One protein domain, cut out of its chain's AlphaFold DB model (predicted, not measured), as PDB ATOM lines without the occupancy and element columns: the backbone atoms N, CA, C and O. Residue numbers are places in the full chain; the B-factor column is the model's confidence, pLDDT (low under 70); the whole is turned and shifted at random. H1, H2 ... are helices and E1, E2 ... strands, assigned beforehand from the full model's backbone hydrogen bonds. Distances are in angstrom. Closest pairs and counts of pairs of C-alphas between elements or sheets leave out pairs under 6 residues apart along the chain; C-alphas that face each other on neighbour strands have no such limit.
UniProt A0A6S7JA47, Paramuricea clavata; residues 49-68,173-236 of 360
ATOM      1  N   SER A  49      28.350  10.118  23.571       40.59
ATOM      2  CA  SER A  49      29.645   9.966  24.239       40.59
ATOM      3  C   SER A  49      30.541  11.073  23.712       40.59
ATOM      4  O   SER A  49      30.902  11.080  22.531       40.59
ATOM      5  N   SER A  50      30.813  12.047  24.571       45.50
ATOM      6  CA  SER A  50      31.987  12.889  24.441       45.50
ATOM      7  C   SER A  50      33.214  11.986  24.587       45.50
ATOM      8  O   SER A  50      33.218  11.056  25.398       45.50
ATOM      9  N   ASP A  51      34.247  12.208  23.775       42.72
ATOM     10  CA  ASP A  51      35.583  11.782  24.203       42.72
ATOM     11  C   ASP A  51      35.875  12.528  25.525       42.72
ATOM     12  O   ASP A  51      35.358  13.630  25.727       42.72
ATOM     13  N   GLN A  52      36.604  11.893  26.447       42.00
ATOM     14  CA  GLN A  52      36.699  12.189  27.892       42.00
ATOM     15  C   GLN A  52      37.152  13.617  28.297       42.00
ATOM     16  O   GLN A  52      37.326  13.881  29.481       42.00
ATOM     17  N   ASP A  53      37.265  14.549  27.354       42.91
ATOM     18  CA  ASP A  53      37.751  15.920  27.534       42.91
ATOM     19  C   ASP A  53      36.632  16.968  27.701       42.91
ATOM     20  O   ASP A  53      36.911  18.136  27.963       42.91
ATOM     21  N   ALA A  54      35.351  16.585  27.583       50.31
ATOM     22  CA  ALA A  54      34.229  17.526  27.742       50.31
ATOM     23  C   ALA A  54      34.110  18.122  29.156       50.31
ATOM     24  O   ALA A  54      33.493  19.170  29.319       50.31
ATOM     25  N   SER A  55      34.656  17.452  30.176       52.44
ATOM     26  CA  SER A  55      34.411  17.776  31.586       52.44
ATOM     27  C   SER A  55      35.287  18.897  32.154       52.44
ATOM     28  O   SER A  55      35.235  19.120  33.359       52.44
ATOM     29  N   ASN A  56      36.105  19.575  31.339       69.75
ATOM     30  CA  ASN A  56      37.037  20.609  31.816       69.75
ATOM     31  C   ASN A  56      37.020  21.913  30.994       69.75
ATOM     32  O   ASN A  56      37.964  22.695  31.071       69.75
ATOM     33  N   ARG A  57      35.988  22.130  30.169       84.44
ATOM     34  CA  ARG A  57      35.802  23.374  29.403       84.44
ATOM     35  C   ARG A  57      34.866  24.315  30.149       84.44
ATOM     36  O   ARG A  57      33.919  23.852  30.781       84.44
ATOM     37  N   ASP A  58      35.143  25.611  30.065       88.75
ATOM     38  CA  ASP A  58      34.290  26.644  30.647       88.75
ATOM     39  C   ASP A  58      32.939  26.679  29.895       88.75
ATOM     40  O   ASP A  58      32.934  26.859  28.675       88.75
ATOM     41  N   PRO A  59      31.794  26.470  30.575       88.31
ATOM     42  CA  PRO A  59      30.467  26.525  29.957       88.31
ATOM     43  C   PRO A  59      30.141  27.858  29.269       88.31
ATOM     44  O   PRO A  59      29.307  27.869  28.359       88.31
ATOM     45  N   GLU A  60      30.786  28.946  29.697       90.81
ATOM     46  CA  GLU A  60      30.599  30.300  29.167       90.81
ATOM     47  C   GLU A  60      31.623  30.664  28.081       90.81
ATOM     48  O   GLU A  60      31.532  31.734  27.476       90.81
ATOM     49  N   GLU A  61      32.592  29.786  27.784       92.88
ATOM     50  CA  GLU A  61      33.532  30.014  26.685       92.88
ATOM     51  C   GLU A  61      32.763  30.131  25.366       92.88
ATOM     52  O   GLU A  61      31.976  29.254  25.005       92.88
ATOM     53  N   MET A  62      33.004  31.212  24.625       93.50
ATOM     54  CA  MET A  62      32.443  31.379  23.288       93.50
ATOM     55  C   MET A  62      33.110  30.403  22.323       93.50
ATOM     56  O   MET A  62      34.337  30.391  22.201       93.50
ATOM     57  N   VAL A  63      32.301  29.619  21.615       93.31
ATOM     58  CA  VAL A  63      32.765  28.595  20.673       93.31
ATOM     59  C   VAL A  63      32.047  28.693  19.335       93.31
ATOM     60  O   VAL A  63      30.954  29.253  19.215       93.31
ATOM     61  N   GLU A  64      32.654  28.080  18.324       91.75
ATOM     62  CA  GLU A  64      32.047  27.878  17.014       91.75
ATOM     63  C   GLU A  64      31.746  26.391  16.821       91.75
ATOM     64  O   GLU A  64      32.570  25.548  17.168       91.75
ATOM     65  N   ALA A  65      30.616  26.031  16.219       91.25
ATOM     66  CA  ALA A  65      30.366  24.655  15.808       91.25
ATOM     67  C   ALA A  65      29.907  24.547  14.357       91.25
ATOM     68  O   ALA A  65      29.205  25.406  13.826       91.25
ATOM     69  N   THR A  66      30.325  23.461  13.717       91.69
ATOM     70  CA  THR A  66      30.021  23.129  12.322       91.69
ATOM     71  C   THR A  66      29.518  21.697  12.222       91.69
ATOM     72  O   THR A  66      29.787  20.866  13.098       91.69
ATOM     73  N   ILE A  67      28.769  21.391  11.164       89.94
ATOM     74  CA  ILE A  67      28.283  20.029  10.929       89.94
ATOM     75  C   ILE A  67      29.484  19.114  10.676       89.94
ATOM     76  O   ILE A  67      30.330  19.399   9.828       89.94
ATOM     77  N   LYS A  68      29.522  17.975  11.375       92.06
ATOM     78  CA  LYS A  68      30.429  16.885  11.024       92.06
ATOM     79  C   LYS A  68      29.791  16.080   9.895       92.06
ATOM     80  O   LYS A  68      28.911  15.253  10.144       92.06
ATOM     81  N   THR A 173      27.502  29.922  16.469       89.38
ATOM     82  CA  THR A 173      28.344  30.541  17.496       89.38
ATOM     83  C   THR A 173      27.512  30.817  18.737       89.38
ATOM     84  O   THR A 173      26.379  31.289  18.619       89.38
ATOM     85  N   GLY A 174      28.065  30.550  19.911       89.50
ATOM     86  CA  GLY A 174      27.399  30.759  21.197       89.50
ATOM     87  C   GLY A 174      28.305  30.333  22.343       89.50
ATOM     88  O   GLY A 174      29.453  29.945  22.103       89.50
ATOM     89  N   SER A 175      27.796  30.383  23.572       91.62
ATOM     90  CA  SER A 175      28.524  29.789  24.693       91.62
ATOM     91  C   SER A 175      28.630  28.273  24.504       91.62
ATOM     92  O   SER A 175      27.789  27.637  23.853       91.62
ATOM     93  N   TYR A 176      29.676  27.664  25.059       90.31
ATOM     94  CA  TYR A 176      29.890  26.225  24.952       90.31
ATOM     95  C   TYR A 176      28.688  25.432  25.480       90.31
ATOM     96  O   TYR A 176      28.294  24.441  24.863       90.31
ATOM     97  N   SER A 177      28.047  25.894  26.557       86.31
ATOM     98  CA  SER A 177      26.826  25.286  27.100       86.31
ATOM     99  C   SER A 177      25.633  25.343  26.136       86.31
ATOM    100  O   SER A 177      24.977  24.318  25.922       86.31
ATOM    101  N   GLU A 178      25.376  26.488  25.496       86.31
ATOM    102  CA  GLU A 178      24.299  26.656  24.510       86.31
ATOM    103  C   GLU A 178      24.536  25.813  23.253       86.31
ATOM    104  O   GLU A 178      23.630  25.124  22.771       86.31
ATOM    105  N   VAL A 179      25.767  25.824  22.734       86.56
ATOM    106  CA  VAL A 179      26.158  25.028  21.565       86.56
ATOM    107  C   VAL A 179      26.045  23.542  21.879       86.56
ATOM    108  O   VAL A 179      25.458  22.791  21.098       86.56
ATOM    109  N   LEU A 180      26.534  23.105  23.042       84.75
ATOM    110  CA  LEU A 180      26.432  21.716  23.466       84.75
ATOM    111  C   LEU A 180      24.964  21.291  23.581       84.75
ATOM    112  O   LEU A 180      24.607  20.242  23.044       84.75
ATOM    113  N   TRP A 181      24.100  22.113  24.184       79.88
ATOM    114  CA  TRP A 181      22.656  21.868  24.238       79.88
ATOM    115  C   TRP A 181      22.043  21.753  22.835       79.88
ATOM    116  O   TRP A 181      21.375  20.763  22.520       79.88
ATOM    117  N   TYR A 182      22.342  22.703  21.945       80.81
ATOM    118  CA  TYR A 182      21.836  22.714  20.573       80.81
ATOM    119  C   TYR A 182      22.236  21.456  19.786       80.81
ATOM    120  O   TYR A 182      21.411  20.867  19.067       80.81
ATOM    121  N   CYS A 183      23.490  21.031  19.949       78.06
ATOM    122  CA  CYS A 183      24.072  19.833  19.350       78.06
ATOM    123  C   CYS A 183      23.533  18.521  19.953       78.06
ATOM    124  O   CYS A 183      23.823  17.450  19.414       78.06
ATOM    125  N   GLY A 184      22.726  18.591  21.020       69.00
ATOM    126  CA  GLY A 184      22.089  17.456  21.695       69.00
ATOM    127  C   GLY A 184      22.837  16.940  22.929       69.00
ATOM    128  O   GLY A 184      22.495  15.884  23.445       69.00
ATOM    129  N   GLY A 185      23.862  17.646  23.400       56.97
ATOM    130  CA  GLY A 185      24.804  17.191  24.420       56.97
ATOM    131  C   GLY A 185      24.314  17.186  25.871       56.97
ATOM    132  O   GLY A 185      25.017  16.608  26.696       56.97
ATOM    133  N   ILE A 186      23.150  17.760  26.208       46.34
ATOM    134  CA  ILE A 186      22.624  17.736  27.585       46.34
ATOM    135  C   ILE A 186      21.086  17.631  27.602       46.34
ATOM    136  O   ILE A 186      20.402  18.482  27.041       46.34
ATOM    137  N   GLU A 187      20.543  16.613  28.281       41.94
ATOM    138  CA  GLU A 187      19.194  16.675  28.868       41.94
ATOM    139  C   GLU A 187      19.357  17.207  30.296       41.94
ATOM    140  O   GLU A 187      20.049  16.583  31.103       41.94
ATOM    141  N   HIS A 188      18.759  18.355  30.613       40.81
ATOM    142  CA  HIS A 188      18.586  18.765  32.005       40.81
ATOM    143  C   HIS A 188      17.203  18.345  32.500       40.81
ATOM    144  O   HIS A 188      16.240  18.297  31.735       40.81
ATOM    145  N   SER A 189      17.162  18.009  33.791       40.31
ATOM    146  CA  SER A 189      15.977  17.719  34.599       40.31
ATOM    147  C   SER A 189      14.821  18.677  34.307       40.31
ATOM    148  O   SER A 189      15.060  19.830  33.969       40.31
ATOM    149  N   GLU A 190      13.595  18.182  34.494       42.53
ATOM    150  CA  GLU A 190      12.273  18.693  34.070       42.53
ATOM    151  C   GLU A 190      11.937  20.185  34.322       42.53
ATOM    152  O   GLU A 190      10.879  20.649  33.908       42.53
ATOM    153  N   GLU A 191      12.838  20.972  34.906       51.53
ATOM    154  CA  GLU A 191      12.758  22.426  35.026       51.53
ATOM    155  C   GLU A 191      13.943  23.082  34.299       51.53
ATOM    156  O   GLU A 191      14.993  23.336  34.887       51.53
ATOM    157  N   SER A 192      13.813  23.385  33.005       41.94
ATOM    158  CA  SER A 192      14.713  24.356  32.373       41.94
ATOM    159  C   SER A 192      14.031  25.133  31.252       41.94
ATOM    160  O   SER A 192      13.384  24.589  30.359       41.94
ATOM    161  N   VAL A 193      14.176  26.451  31.360       46.28
ATOM    162  CA  VAL A 193      13.853  27.452  30.348       46.28
ATOM    163  C   VAL A 193      14.578  27.071  29.058       46.28
ATOM    164  O   VAL A 193      15.771  26.781  29.093       46.28
ATOM    165  N   THR A 194      13.874  27.064  27.925       44.94
ATOM    166  CA  THR A 194      14.499  26.901  26.606       44.94
ATOM    167  C   THR A 194      15.602  27.950  26.452       44.94
ATOM    168  O   THR A 194      15.261  29.139  26.451       44.94
ATOM    169  N   PRO A 195      16.889  27.571  26.327       49.09
ATOM    170  CA  PRO A 195      17.928  28.530  25.984       49.09
ATOM    171  C   PRO A 195      17.525  29.225  24.685       49.09
ATOM    172  O   PRO A 195      16.933  28.593  23.797       49.09
ATOM    173  N   ASN A 196      17.798  30.524  24.585       45.81
ATOM    174  CA  ASN A 196      17.573  31.239  23.338       45.81
ATOM    175  C   ASN A 196      18.316  30.502  22.215       45.81
ATOM    176  O   ASN A 196      19.416  29.987  22.409       45.81
ATOM    177  N   TRP A 197      17.685  30.398  21.045       49.31
ATOM    178  CA  TRP A 197      18.338  29.838  19.863       49.31
ATOM    179  C   TRP A 197      19.688  30.545  19.659       49.31
ATOM    180  O   TRP A 197      19.712  31.773  19.801       49.31
ATOM    181  N   PRO A 198      20.787  29.826  19.340       52.19
ATOM    182  CA  PRO A 198      22.080  30.467  19.149       52.19
ATOM    183  C   PRO A 198      21.925  31.613  18.138       52.19
ATOM    184  O   PRO A 198      21.304  31.416  17.088       52.19
ATOM    185  N   PRO A 199      22.428  32.817  18.459       43.12
ATOM    186  CA  PRO A 199      22.016  34.060  17.807       43.12
ATOM    187  C   PRO A 199      22.346  34.117  16.308       43.12
ATOM    188  O   PRO A 199      21.763  34.929  15.594       43.12
ATOM    189  N   PHE A 200      23.229  33.239  15.815       51.09
ATOM    190  CA  PHE A 200      23.593  33.151  14.403       51.09
ATOM    191  C   PHE A 200      23.634  31.703  13.895       51.09
ATOM    192  O   PHE A 200      24.395  30.867  14.380       51.09
ATOM    193  N   THR A 201      22.836  31.434  12.858       49.88
ATOM    194  CA  THR A 201      22.989  30.295  11.941       49.88
ATOM    195  C   THR A 201      23.326  30.844  10.562       49.88
ATOM    196  O   THR A 201      22.446  31.380   9.883       49.88
ATOM    197  N   SER A 202      24.579  30.729  10.133       48.78
ATOM    198  CA  SER A 202      24.956  31.031   8.753       48.78
ATOM    199  C   SER A 202      24.740  29.788   7.880       48.78
ATOM    200  O   SER A 202      25.218  28.704   8.201       48.78
ATOM    201  N   GLY A 203      24.020  29.931   6.765       45.41
ATOM    202  CA  GLY A 203      23.865  28.866   5.767       45.41
ATOM    203  C   GLY A 203      22.545  28.098   5.865       45.41
ATOM    204  O   GLY A 203      22.217  27.457   6.861       45.41
ATOM    205  N   ALA A 204      21.772  28.162   4.783       36.97
ATOM    206  CA  ALA A 204      20.493  27.488   4.639       36.97
ATOM    207  C   ALA A 204      20.684  25.990   4.355       36.97
ATOM    208  O   ALA A 204      20.690  25.563   3.206       36.97
ATOM    209  N   LEU A 205      20.765  25.176   5.404       44.53
ATOM    210  CA  LEU A 205      20.275  23.800   5.354       44.53
ATOM    211  C   LEU A 205      19.484  23.541   6.639       44.53
ATOM    212  O   LEU A 205      20.021  23.764   7.725       44.53
ATOM    213  N   PRO A 206      18.222  23.075   6.567       44.44
ATOM    214  CA  PRO A 206      17.536  22.600   7.755       44.44
ATOM    215  C   PRO A 206      18.344  21.423   8.298       44.44
ATOM    216  O   PRO A 206      18.376  20.345   7.705       44.44
ATOM    217  N   VAL A 207      19.043  21.667   9.406       52.12
ATOM    218  CA  VAL A 207      19.855  20.684  10.115       52.12
ATOM    219  C   VAL A 207      18.945  19.515  10.474       52.12
ATOM    220  O   VAL A 207      18.178  19.567  11.440       52.12
ATOM    221  N   ASN A 208      18.977  18.452   9.672       55.53
ATOM    222  CA  ASN A 208      18.222  17.252   9.978       55.53
ATOM    223  C   ASN A 208      18.972  16.499  11.076       55.53
ATOM    224  O   ASN A 208      19.731  15.568  10.806       55.53
ATOM    225  N   LYS A 209      18.714  16.888  12.333       56.25
ATOM    226  CA  LYS A 209      19.327  16.300  13.535       56.25
ATOM    227  C   LYS A 209      19.209  14.764  13.588       56.25
ATOM    228  O   LYS A 209      19.957  14.121  14.317       56.25
ATOM    229  N   LYS A 210      18.295  14.151  12.817       55.47
ATOM    230  CA  LYS A 210      18.082  12.694  12.758       55.47
ATOM    231  C   LYS A 210      18.952  11.960  11.725       55.47
ATOM    232  O   LYS A 210      18.888  10.734  11.684       55.47
ATOM    233  N   ARG A 211      19.712  12.658  10.872       68.50
ATOM    234  CA  ARG A 211      20.486  12.055   9.764       68.50
ATOM    235  C   ARG A 211      21.842  12.732   9.530       68.50
ATOM    236  O   ARG A 211      22.232  12.950   8.392       68.50
ATOM    237  N   GLN A 212      22.563  13.051  10.598       80.62
ATOM    238  CA  GLN A 212      23.950  13.529  10.534       80.62
ATOM    239  C   GLN A 212      24.838  12.786  11.534       80.62
ATOM    240  O   GLN A 212      24.344  12.318  12.565       80.62
ATOM    241  N   GLU A 213      26.138  12.686  11.252       88.31
ATOM    242  CA  GLU A 213      27.093  12.063  12.172       88.31
ATOM    243  C   GLU A 213      27.200  12.841  13.483       88.31
ATOM    244  O   GLU A 213      27.208  12.242  14.561       88.31
ATOM    245  N   GLY A 214      27.277  14.170  13.398       89.50
ATOM    246  CA  GLY A 214      27.490  14.994  14.571       89.50
ATOM    247  C   GLY A 214      27.923  16.418  14.256       89.50
ATOM    248  O   GLY A 214      27.506  17.000  13.255       89.50
ATOM    249  N   TRP A 215      28.769  16.954  15.130       91.19
ATOM    250  CA  TRP A 215      29.284  18.319  15.102       91.19
ATOM    251  C   TRP A 215      30.778  18.351  15.403       91.19
ATOM    252  O   TRP A 215      31.290  17.484  16.118       91.19
ATOM    253  N   ILE A 216      31.456  19.372  14.891       92.69
ATOM    254  CA  ILE A 216      32.805  19.765  15.295       92.69
ATOM    255  C   ILE A 216      32.705  21.130  15.967       92.69
ATOM    256  O   ILE A 216      32.314  22.097  15.318       92.69
ATOM    257  N   VAL A 217      33.059  21.191  17.246       92.25
ATOM    258  CA  VAL A 217      33.192  22.414  18.042       92.25
ATOM    259  C   VAL A 217      34.645  22.882  17.976       92.25
ATOM    260  O   VAL A 217      35.555  22.063  18.124       92.25
ATOM    261  N   ARG A 218      34.862  24.175  17.742       91.88
ATOM    262  CA  ARG A 218      36.154  24.865  17.732       91.88
ATOM    263  C   ARG A 218      36.183  25.884  18.869       91.88
ATOM    264  O   ARG A 218      35.254  26.678  19.007       91.88
ATOM    265  N   PHE A 219      37.252  25.836  19.654       92.06
ATOM    266  CA  PHE A 219      37.508  26.727  20.785       92.06
ATOM    267  C   PHE A 219      38.452  27.866  20.380       92.06
ATOM    268  O   PHE A 219      39.104  27.802  19.332       92.06
ATOM    269  N   ASN A 220      38.556  28.898  21.220       88.62
ATOM    270  CA  ASN A 220      39.378  30.078  20.922       88.62
ATOM    271  C   ASN A 220      40.883  29.778  20.918       88.62
ATOM    272  O   ASN A 220      41.652  30.454  20.241       88.62
ATOM    273  N   ASP A 221      41.302  28.734  21.634       87.50
ATOM    274  CA  ASP A 221      42.676  28.217  21.630       87.50
ATOM    275  C   ASP A 221      43.030  27.421  20.350       87.50
ATOM    276  O   ASP A 221      44.128  26.875  20.242       87.50
ATOM    277  N   GLY A 222      42.103  27.319  19.387       85.31
ATOM    278  CA  GLY A 222      42.256  26.563  18.140       85.31
ATOM    279  C   GLY A 222      42.020  25.055  18.279       85.31
ATOM    280  O   GLY A 222      42.000  24.332  17.277       85.31
ATOM    281  N   SER A 223      41.811  24.553  19.498       89.25
ATOM    282  CA  SER A 223      41.487  23.149  19.727       89.25
ATOM    283  C   SER A 223      40.072  22.809  19.255       89.25
ATOM    284  O   SER A 223      39.221  23.674  19.019       89.25
ATOM    285  N   ARG A 224      39.818  21.509  19.080       91.06
ATOM    286  CA  ARG A 224      38.560  20.996  18.539       91.06
ATOM    287  C   ARG A 224      38.015  19.836  19.335       91.06
ATOM    288  O   ARG A 224      38.763  18.974  19.789       91.06
ATOM    289  N   GLN A 225      36.694  19.748  19.369       90.56
ATOM    290  CA  GLN A 225      35.974  18.620  19.930       90.56
ATOM    291  C   GLN A 225      34.904  18.131  18.963       90.56
ATOM    292  O   GLN A 225      34.115  18.901  18.427       90.56
ATOM    293  N   LYS A 226      34.845  16.815  18.763       90.12
ATOM    294  CA  LYS A 226      33.757  16.178  18.021       90.12
ATOM    295  C   LYS A 226      32.630  15.789  18.978       90.12
ATOM    296  O   LYS A 226      32.861  15.121  19.986       90.12
ATOM    297  N   ILE A 227      31.403  16.138  18.620       87.25
ATOM    298  CA  ILE A 227      30.186  15.644  19.264       87.25
ATOM    299  C   ILE A 227      29.539  14.692  18.272       87.25
ATOM    300  O   ILE A 227      29.014  15.125  17.255       87.25
ATOM    301  N   VAL A 228      29.597  13.389  18.540       86.31
ATOM    302  CA  VAL A 228      29.109  12.365  17.604       86.31
ATOM    303  C   VAL A 228      27.835  11.730  18.143       86.31
ATOM    304  O   VAL A 228      27.801  11.240  19.278       86.31
ATOM    305  N   CYS A 229      26.800  11.699  17.310       83.62
ATOM    306  CA  CYS A 229      25.494  11.169  17.652       83.62
ATOM    307  C   CYS A 229      25.547   9.663  17.947       83.62
ATOM    308  O   CYS A 229      26.168   8.879  17.224       83.62
ATOM    309  N   ARG A 230      24.826   9.218  18.987       80.31
ATOM    310  CA  ARG A 230      24.769   7.788  19.344       80.31
ATOM    311  C   ARG A 230      24.178   6.917  18.242       80.31
ATOM    312  O   ARG A 230      24.657   5.804  18.049       80.31
ATOM    313  N   TRP A 231      23.176   7.404  17.509       81.69
ATOM    314  CA  TRP A 231      22.595   6.650  16.393       81.69
ATOM    315  C   TRP A 231      23.661   6.332  15.331       81.69
ATOM    316  O   TRP A 231      23.752   5.189  14.888       81.69
ATOM    317  N   TRP A 232      24.519   7.310  15.006       87.25
ATOM    318  CA  TRP A 232      25.614   7.135  14.060       87.25
ATOM    319  C   TRP A 232      26.643   6.148  14.606       87.25
ATOM    320  O   TRP A 232      27.010   5.211  13.906       87.25
ATOM    321  N   LYS A 233      27.044   6.267  15.883       83.81
ATOM    322  CA  LYS A 233      27.976   5.311  16.518       83.81
ATOM    323  C   LYS A 233      27.452   3.879  16.462       83.81
ATOM    324  O   LYS A 233      28.210   2.964  16.141       83.81
ATOM    325  N   ASN A 234      26.163   3.688  16.734       82.62
ATOM    326  CA  ASN A 234      25.515   2.384  16.646       82.62
ATOM    327  C   ASN A 234      25.526   1.859  15.203       82.62
ATOM    328  O   ASN A 234      25.952   0.732  14.969       82.62
ATOM    329  N   ALA A 235      25.105   2.674  14.233       82.25
ATOM    330  CA  ALA A 235      25.060   2.279  12.827       82.25
ATOM    331  C   ALA A 235      26.459   1.999  12.252       82.25
ATOM    332  O   ALA A 235      26.661   0.963  11.623       82.25
ATOM    333  N   SER A 236      27.444   2.848  12.550       84.56
ATOM    334  CA  SER A 236      28.853   2.654  12.198       84.56
ATOM    335  C   SER A 236      29.400   1.360  12.800       84.56
ATOM    336  O   SER A 236      30.013   0.555  12.102       84.56
TER     337      SER A 236
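AT A GLANCE: This is residues 49 to 68 and 173 to 236 of the 360 residues of a protein of Paramuricea clavata (UniProt A0A6S7JA47). A small, strongly twisted sheet of four strands, E2 E1 E4 E5, has the short helix H1 packed on it, while a second short helix, H2, runs on from the end of E5. A long link after H1 swings out, with residues 187 to 193 sticking out free, and comes back to the short strand E3 beside E2. The printed part has 84 residues, in the order E1 E2 H1 E3 E4 E5 H2; the sheet is antiparallel and the class is mixed, helices and strands, with under half of the residues in named elements. It is compact, with a radius of gyration of the C-alphas of 12.9 A, and spans 33 by 31 by 26 A.

IN THESE COORDINATES: E1, residues 62 to 68, runs 19.1 A from C-alpha 62 at (32.443, 31.379, 23.288). E2 is residues 173 to 175, E4 residues 214 to 218 at 13.5 A, and E5 residues 224 to 229 at 16.4 A. H1 is residues 176 to 182, E3 residues 200 to 202. H2, residues 230 to 236, ends with C-alpha 236 at (28.853, 2.654, 12.198).

HOW THE PARTS SIT: E1 pairs with E4, N 66 to O 216 at 2.9 A, and with E2, N 63 to O 174 at 2.9 A. E4 and E5 form a hairpin, N 215 to O 227 at 2.8 A. H1 is on the sheet; its closest C-alphas to E1 are Tyr 176 and Val 63, 5.7 A. E3 pairs with no named strand; its closest C-alphas to E2 are Phe 200 and Thr 173, 6.2 A. H2 is only just not on the sheet, with 4 pairs of C-alphas within 10 A. In H1 and H2 every O i to N i+4 pair is within hydrogen-bond range.

THE WHOLE: Residues 69 to 172 are not printed; C-alphas 68 and 173 are 15.3 A apart. The links H1 to E3 and E3 to E4 are long. The model's pLDDT is under 70 at residues 49 to 56 and 184 to 211.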